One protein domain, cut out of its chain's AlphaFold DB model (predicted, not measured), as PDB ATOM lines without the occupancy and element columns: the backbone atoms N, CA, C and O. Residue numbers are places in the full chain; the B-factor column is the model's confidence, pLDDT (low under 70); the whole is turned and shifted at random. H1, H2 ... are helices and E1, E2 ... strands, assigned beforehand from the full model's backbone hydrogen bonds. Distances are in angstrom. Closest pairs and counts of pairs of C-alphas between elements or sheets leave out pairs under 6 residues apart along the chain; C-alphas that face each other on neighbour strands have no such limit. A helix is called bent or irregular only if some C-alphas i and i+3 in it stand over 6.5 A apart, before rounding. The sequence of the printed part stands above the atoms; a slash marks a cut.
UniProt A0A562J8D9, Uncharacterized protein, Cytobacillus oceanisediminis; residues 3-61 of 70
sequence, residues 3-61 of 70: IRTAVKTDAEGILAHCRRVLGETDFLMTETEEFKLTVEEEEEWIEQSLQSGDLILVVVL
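What this domain is: This is residues 3 to 61 of the 70 residues of an uncharacterized protein of Cytobacillus oceanisediminis (UniProt A0A562J8D9). A short two-stranded ribbon, E1 and E2, joins the two end regions of the printed part, with two steeply tilted helices, H1 and H2, linked by a long loop, residues 22 to 38. The printed part has 59 residues, in the order E1, H1, H2, E2; the sheet is antiparallel and the class mostly helix. It is only just compact, close to loose, with a radius of gyration of the C-alphas of 12.2 A and spans of 33 by 24 by 18 A.

Where its parts are: E1 is residues 3 to 5, 7.2 A, from C-alpha 3 at (103.338, 130.623, -5.855). E2 is residues 57 to 60, 9.9 A, ending at C-alpha 60 (98.194, 134.823, -6.833). H1 is residues 8 to 21, 20.8 A, and irregular: C-alphas 9 and 12 are 7.0 A apart. H2 is residues 39 to 52, 19.9 A.

How they stand to each other: E1 and E2 are antiparallel at 131 degrees, with N 58 and O 4 at 2.9 A, within hydrogen-bond range. The closest C-alphas of H1 and E2, Asp 10 and Val 58, are 7.9 A apart. H1 and H2 touch, closest at the C-alphas of Lys 8 and Glu 43, 5.1 A, at a steep tilt of 65 degrees, opposite ways. E1 and H2 are apart. In H2 every O i to N i+4 pair is within hydrogen-bond range, in H1 8 of 10.

The domain as a whole: The C-alphas farthest apart, Asp 26 and Gln 51, are 34.1 A apart. The printed part has no cut; the link H1 to H2 is long. Residue 61 has pLDDT under 70.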
ATOM      1  N   ILE A   3     103.547 131.429  -7.058       85.00
ATOM      2  CA  ILE A   3     103.338 130.623  -5.855       85.00
ATOM      3  C   ILE A   3     104.208 131.238  -4.763       85.00
ATOM      4  O   ILE A   3     105.398 131.476  -4.990       85.00
ATOM      5  N   ARG A   4     103.622 131.520  -3.603       89.06
ATOM      6  CA  ARG A   4     104.347 132.029  -2.435       89.06
ATOM      7  C   ARG A   4     103.749 131.490  -1.144       89.06
ATOM      8  O   ARG A   4     102.625 130.995  -1.139       89.06
ATOM      9  N   THR A   5     104.494 131.628  -0.056       90.06
ATOM     10  CA  THR A   5     103.983 131.371   1.291       90.06
ATOM     11  C   THR A   5     102.798 132.291   1.594       90.06
ATOM     12  O   THR A   5     102.813 133.469   1.206       90.06
ATOM     13  N   ALA A   6     101.777 131.738   2.250       89.81
ATOM     14  CA  ALA A   6     100.632 132.501   2.738       89.81
ATOM     15  C   ALA A   6     101.066 133.564   3.753       89.81
ATOM     16  O   ALA A   6     101.990 133.358   4.542       89.81
ATOM     17  N   VAL A   7     100.371 134.694   3.743       90.94
ATOM     18  CA  VAL A   7     100.428 135.711   4.794       90.94
ATOM     19  C   VAL A   7      99.017 135.959   5.314       90.94
ATOM     20  O   VAL A   7      98.047 135.671   4.622       90.94
ATOM     21  N   LYS A   8      98.897 136.535   6.512       91.44
ATOM     22  CA  LYS A   8      97.614 136.786   7.189       91.44
ATOM     23  C   LYS A   8      96.548 137.417   6.282       91.44
ATOM     24  O   LYS A   8      95.421 136.950   6.217       91.44
ATOM     25  N   THR A   9      96.940 138.412   5.488       90.69
ATOM     26  CA  THR A   9      96.041 139.131   4.570       90.69
ATOM     27  C   THR A   9      95.492 138.282   3.418       90.69
ATOM     28  O   THR A   9      94.657 138.765   2.660       90.69
ATOM     29  N   ASP A  10      95.962 137.046   3.243       90.69
ATOM     30  CA  ASP A  10      95.421 136.111   2.254       90.69
ATOM     31  C   ASP A  10      94.172 135.374   2.747       90.69
ATOM     32  O   ASP A  10      93.473 134.788   1.920       90.69
ATOM     33  N   ALA A  11      93.879 135.413   4.052       91.12
ATOM     34  CA  ALA A  11      92.797 134.660   4.685       91.12
ATOM     35  C   ALA A  11      91.451 134.836   3.964       91.12
ATOM     36  O   ALA A  11      90.816 133.858   3.571       91.12
ATOM     37  N   GLU A  12      91.045 136.079   3.689       91.00
ATOM     38  CA  GLU A  12      89.791 136.357   2.978       91.00
ATOM     39  C   GLU A  12      89.765 135.725   1.575       91.00
ATOM     40  O   GLU A  12      88.771 135.111   1.181       91.00
ATOM     41  N   GLY A  13      90.869 135.828   0.831       89.06
ATOM     42  CA  GLY A  13      90.988 135.267  -0.514       89.06
ATOM     43  C   GLY A  13      90.967 133.737  -0.525       89.06
ATOM     44  O   GLY A  13      90.335 133.137  -1.400       89.06
ATOM     45  N   ILE A  14      91.613 133.107   0.460       89.00
ATOM     46  CA  ILE A  14      91.607 131.653   0.657       89.00
ATOM     47  C   ILE A  14      90.186 131.181   0.964       89.00
ATOM     48  O   ILE A  14      89.667 130.318   0.259       89.00
ATOM     49  N   LEU A  15      89.511 131.799   1.938       89.50
ATOM     50  CA  LEU A  15      88.144 131.425   2.311       89.50
ATOM     51  C   LEU A  15      87.151 131.637   1.169       89.50
ATOM     52  O   LEU A  15      86.294 130.785   0.936       89.50
ATOM     53  N   ALA A  16      87.266 132.743   0.431       87.50
ATOM     54  CA  ALA A  16      86.435 132.993  -0.744       87.50
ATOM     55  C   ALA A  16      86.638 131.913  -1.816       87.50
ATOM     56  O   ALA A  16      85.671 131.452  -2.424       87.50
ATOM     57  N   HIS A  17      87.881 131.472  -2.027       87.44
ATOM     58  CA  HIS A  17      88.170 130.376  -2.942       87.44
ATOM     59  C   HIS A  17      87.598 129.046  -2.443       87.44
ATOM     60  O   HIS A  17      86.930 128.362  -3.216       87.44
ATOM     61  N   CYS A  18      87.801 128.702  -1.168       86.19
ATOM     62  CA  CYS A  18      87.261 127.486  -0.562       86.19
ATOM     63  C   CYS A  18      85.740 127.428  -0.698       86.19
ATOM     64  O   CYS A  18      85.225 126.445  -1.215       86.19
ATOM     65  N   ARG A  19      85.023 128.504  -0.351       85.69
ATOM     66  CA  ARG A  19      83.555 128.588  -0.492       85.69
ATOM     67  C   ARG A  19      83.068 128.470  -1.933       85.69
ATOM     68  O   ARG A  19      81.940 128.066  -2.154       85.69
ATOM     69  N   ARG A  20      83.887 128.870  -2.908       83.94
ATOM     70  CA  ARG A  20      83.557 128.729  -4.330       83.94
ATOM     71  C   ARG A  20      83.707 127.283  -4.804       83.94
ATOM     72  O   ARG A  20      82.945 126.871  -5.663       83.94
ATOM     73  N   VAL A  21      84.710 126.563  -4.296       84.00
ATOM     74  CA  VAL A  21      85.028 125.180  -4.698       84.00
ATOM     75  C   VAL A  21      84.181 124.160  -3.937       84.00
ATOM     76  O   VAL A  21      83.759 123.159  -4.512       84.00
ATOM     77  N   LEU A  22      83.904 124.419  -2.656       77.94
ATOM     78  CA  LEU A  22      82.905 123.698  -1.873       77.94
ATOM     79  C   LEU A  22      81.549 123.917  -2.560       77.94
ATOM     80  O   LEU A  22      81.089 125.047  -2.674       77.94
ATOM     81  N   GLY A  23      80.978 122.852  -3.123       72.94
ATOM     82  CA  GLY A  23      79.768 122.910  -3.952       72.94
ATOM     83  C   GLY A  23      79.991 122.782  -5.466       72.94
ATOM     84  O   GLY A  23      79.018 122.646  -6.202       72.94
ATOM     85  N   GLU A  24      81.236 122.757  -5.962       80.19
ATOM     86  CA  GLU A  24      81.497 122.408  -7.373       80.19
ATOM     87  C   GLU A  24      81.304 120.907  -7.637       80.19
ATOM     88  O   GLU A  24      81.040 120.508  -8.773       80.19
ATOM     89  N   THR A  25      81.446 120.064  -6.608       76.75
ATOM     90  CA  THR A  25      81.325 118.607  -6.737       76.75
ATOM     91  C   THR A  25      80.778 117.959  -5.469       76.75
ATOM     92  O   THR A  25      81.213 118.314  -4.375       76.75
ATOM     93  N   ASP A  26      79.986 116.899  -5.632       74.94
ATOM     94  CA  ASP A  26      79.449 116.076  -4.532       74.94
ATOM     95  C   ASP A  26      80.487 115.108  -3.921       74.94
ATOM     96  O   ASP A  26      80.165 114.266  -3.087       74.94
ATOM     97  N   PHE A  27      81.743 115.163  -4.373       81.56
ATOM     98  CA  PHE A  27      82.817 114.280  -3.903       81.56
ATOM     99  C   PHE A  27      83.626 114.875  -2.744       81.56
ATOM    100  O   PHE A  27      84.611 114.273  -2.307       81.56
ATOM    101  N   LEU A  28      83.252 116.060  -2.265       81.56
ATOM    102  CA  LEU A  28      83.901 116.709  -1.132       81.56
ATOM    103  C   LEU A  28      83.320 116.167   0.177       81.56
ATOM    104  O   LEU A  28      82.143 115.846   0.270       81.56
ATOM    105  N   MET A  29      84.166 116.057   1.201       80.62
ATOM    106  CA  MET A  29      83.740 115.592   2.528       80.62
ATOM    107  C   MET A  29      83.034 116.671   3.355       80.62
ATOM    108  O   MET A  29      82.543 116.375   4.438       80.62
ATOM    109  N   THR A  30      83.058 117.916   2.888       81.12
ATOM    110  CA  THR A  30      82.535 119.078   3.601       81.12
ATOM    111  C   THR A  30      81.544 119.771   2.694       81.12
ATOM    112  O   THR A  30      81.894 120.142   1.571       81.12
ATOM    113  N   GLU A  31      80.328 119.949   3.196       78.50
ATOM    114  CA  GLU A  31      79.303 120.715   2.497       78.50
ATOM    115  C   GLU A  31      79.522 122.218   2.705       78.50
ATOM    116  O   GLU A  31      80.117 122.668   3.692       78.50
ATOM    117  N   THR A  32      79.015 123.028   1.780       76.56
ATOM    118  CA  THR A  32      79.174 124.492   1.834       76.56
ATOM    119  C   THR A  32      78.584 125.074   3.124       76.56
ATOM    120  O   THR A  32      79.153 125.985   3.725       76.56
ATOM    121  N   GLU A  33      77.470 124.518   3.598       78.38
ATOM    122  CA  GLU A  33      76.768 124.929   4.817       78.38
ATOM    123  C   GLU A  33      77.529 124.571   6.106       78.38
ATOM    124  O   GLU A  33      77.296 125.169   7.165       78.38
ATOM    125  N   GLU A  34      78.435 123.597   6.029       80.69
ATOM    126  CA  GLU A  34      79.296 123.170   7.134       80.69
ATOM    127  C   GLU A  34      80.552 124.044   7.245       80.69
ATOM    128  O   GLU A  34      81.156 124.139   8.316       80.69
ATOM    129  N   PHE A  35      80.911 124.757   6.174       84.06
ATOM    130  CA  PHE A  35      82.085 125.619   6.126       84.06
ATOM    131  C   PHE A  35      81.823 126.993   6.764       84.06
ATOM    132  O   PHE A  35      81.524 127.987   6.099       84.06
ATOM    133  N   LYS A  36      81.947 127.048   8.093       86.75
ATOM    134  CA  LYS A  36      81.665 128.243   8.914       86.75
ATOM    135  C   LYS A  36      82.904 129.019   9.359       86.75
ATOM    136  O   LYS A  36      82.779 129.904  10.197       86.75
ATOM    137  N   LEU A  37      84.065 128.691   8.795       90.25
ATOM    138  CA  LEU A  37      85.332 129.312   9.159       90.25
ATOM    139  C   LEU A  37      85.291 130.825   8.898       90.25
ATOM    140  O   LEU A  37      84.912 131.284   7.805       90.25
ATOM    141  N   THR A  38      85.636 131.585   9.932       93.62
ATOM    142  CA  THR A  38      85.720 133.048   9.907       93.62
ATOM    143  C   THR A  38      87.081 133.512   9.394       93.62
ATOM    144  O   THR A  38      88.035 132.738   9.344       93.62
ATOM    145  N   VAL A  39      87.168 134.780   8.975       93.25
ATOM    146  CA  VAL A  39      88.437 135.356   8.498       93.25
ATOM    147  C   VAL A  39      89.455 135.364   9.632       93.25
ATOM    148  O   VAL A  39      90.599 134.994   9.422       93.25
ATOM    149  N   GLU A  40      89.017 135.706  10.839       94.50
ATOM    150  CA  GLU A  40      89.843 135.772  12.038       94.50
ATOM    151  C   GLU A  40      90.414 134.397  12.423       94.50
ATOM    152  O   GLU A  40      91.596 134.290  12.741       94.50
ATOM    153  N   GLU A  41      89.610 133.332  12.340       93.69
ATOM    154  CA  GLU A  41      90.077 131.959  12.592       93.69
ATOM    155  C   GLU A  41      91.105 131.497  11.549       93.69
ATOM    156  O   GLU A  41      92.102 130.868  11.898       93.69
ATOM    157  N   GLU A  42      90.890 131.827  10.272       94.31
ATOM    158  CA  GLU A  42      91.841 131.507   9.201       94.31
ATOM    159  C   GLU A  42      93.147 132.300   9.361       94.31
ATOM    160  O   GLU A  42      94.241 131.772   9.176       94.31
ATOM    161  N   GLU A  43      93.049 133.570   9.748       94.25
ATOM    162  CA  GLU A  43      94.193 134.421  10.060       94.25
ATOM    163  C   GLU A  43      95.050 133.845  11.199       94.25
ATOM    164  O   GLU A  43      96.278 133.784  11.078       94.25
ATOM    165  N   GLU A  44      94.413 133.407  12.292       93.81
ATOM    166  CA  GLU A  44      95.088 132.737  13.408       93.81
ATOM    167  C   GLU A  44      95.724 131.416  12.970       93.81
ATOM    168  O   GLU A  44      96.861 131.125  13.348       93.81
ATOM    169  N   TRP A  45      95.030 130.635  12.141       91.50
ATOM    170  CA  TRP A  45      95.554 129.381  11.611       91.50
ATOM    171  C   TRP A  45      96.807 129.600  10.753       91.50
ATOM    172  O   TRP A  45      97.816 128.931  10.973       91.50
ATOM    173  N   ILE A  46      96.801 130.590   9.851       90.62
ATOM    174  CA  ILE A  46      97.973 130.942   9.033       90.62
ATOM    175  C   ILE A  46      99.158 131.325   9.926       90.62
ATOM    176  O   ILE A  46     100.275 130.849   9.710       90.62
ATOM    177  N   GLU A  47      98.944 132.171  10.936       90.94
ATOM    178  CA  GLU A  47     100.009 132.561  11.868       90.94
ATOM    179  C   GLU A  47     100.570 131.361  12.642       90.94
ATOM    180  O   GLU A  47     101.790 131.244  12.784       90.94
ATOM    181  N   GLN A  48      99.706 130.459  13.114       90.50
ATOM    182  CA  GLN A  48     100.120 129.248  13.827       90.50
ATOM    183  C   GLN A  48     100.904 128.299  12.922       90.50
ATOM    184  O   GLN A  48     101.966 127.829  13.325       90.50
ATOM    185  N   SER A  49     100.442 128.071  11.692       89.19
ATOM    186  CA  SER A  49     101.129 127.229  10.712       89.19
ATOM    187  C   SER A  49     102.521 127.756  10.363       89.19
ATOM    188  O   SER A  49     103.487 126.996  10.299       89.19
ATOM    189  N   LEU A  50     102.668 129.077  10.223       87.06
ATOM    190  CA  LEU A  50     103.977 129.698  10.003       87.06
ATOM    191  C   LEU A  50     104.935 129.494  11.189       87.06
ATOM    192  O   LEU A  50     106.147 129.423  10.985       87.06
ATOM    193  N   GLN A  51     104.412 129.398  12.414       87.06
ATOM    194  CA  GLN A  51     105.204 129.163  13.626       87.06
ATOM    195  C   GLN A  51     105.527 127.680  13.856       87.06
ATOM    196  O   GLN A  51     106.624 127.367  14.319       87.06
ATOM    197  N   SER A  52     104.601 126.770  13.539       87.06
ATOM    198  CA  SER A  52     104.783 125.317  13.673       87.06
ATOM    199  C   SER A  52     105.708 124.732  12.602       87.06
ATOM    200  O   SER A  52     106.245 123.639  12.787       87.06
ATOM    201  N   GLY A  53     105.936 125.468  11.508       80.19
ATOM    202  CA  GLY A  53     106.682 124.998  10.342       80.19
ATOM    203  C   GLY A  53     105.806 124.283   9.312       80.19
ATOM    204  O   GLY A  53     106.341 123.661   8.391       80.19
ATOM    205  N   ASP A  54     104.481 124.382   9.444       81.12
ATOM    206  CA  ASP A  54     103.540 123.916   8.433       81.12
ATOM    207  C   ASP A  54     103.601 124.832   7.200       81.12
ATOM    208  O   ASP A  54     103.693 126.060   7.292       81.12
ATOM    209  N   LEU A  55     103.565 124.232   6.009       75.19
ATOM    210  CA  LEU A  55     103.695 124.973   4.757       75.19
ATOM    211  C   LEU A  55     102.324 125.254   4.140       75.19
ATOM    212  O   LEU A  55     101.683 124.351   3.604       75.19
ATOM    213  N   ILE A  56     101.938 126.530   4.117       80.06
ATOM    214  CA  ILE A  56     100.770 127.010   3.369       80.06
ATOM    215  C   ILE A  56     101.249 127.743   2.113       80.06
ATOM    216  O   ILE A  56     101.994 128.725   2.194       80.06
ATOM    217  N   LEU A  57     100.813 127.271   0.941       82.00
ATOM    218  CA  LEU A  57     101.129 127.869  -0.357       82.00
ATOM    219  C   LEU A  57      99.887 128.511  -0.972       82.00
ATOM    220  O   LEU A  57      98.858 127.861  -1.128       82.00
ATOM    221  N   VAL A  58     100.019 129.769  -1.389       82.62
ATOM    222  CA  VAL A  58      98.963 130.530  -2.068       82.62
ATOM    223  C   VAL A  58      99.412 130.866  -3.485       82.62
ATOM    224  O   VAL A  58     100.571 131.226  -3.727       82.62
ATOM    225  N   VAL A  59      98.478 130.761  -4.435       77.50
ATOM    226  CA  VAL A  59      98.678 131.174  -5.827       77.50
ATOM    227  C   VAL A  59      97.980 132.502  -6.065       77.50
ATOM    228  O   VAL A  59      96.759 132.592  -5.982       77.50
ATOM    229  N   VAL A  60      98.749 133.527  -6.429       70.50
ATOM    230  CA  VAL A  60      98.194 134.823  -6.833       70.50
ATOM    231  C   VAL A  60      98.134 134.889  -8.358       70.50
ATOM    232  O   VAL A  60      99.149 134.760  -9.060       70.50
ATOM    233  N   LEU A  61      96.924 135.084  -8.879       67.44
ATOM    234  CA  LEU A  61      96.683 135.402 -10.282       67.44
ATOM    235  C   LEU A  61      96.596 136.924 -10.415       67.44
ATOM    236  O   LEU A  61      95.665 137.539  -9.911       67.44
TER     237      LEU A  61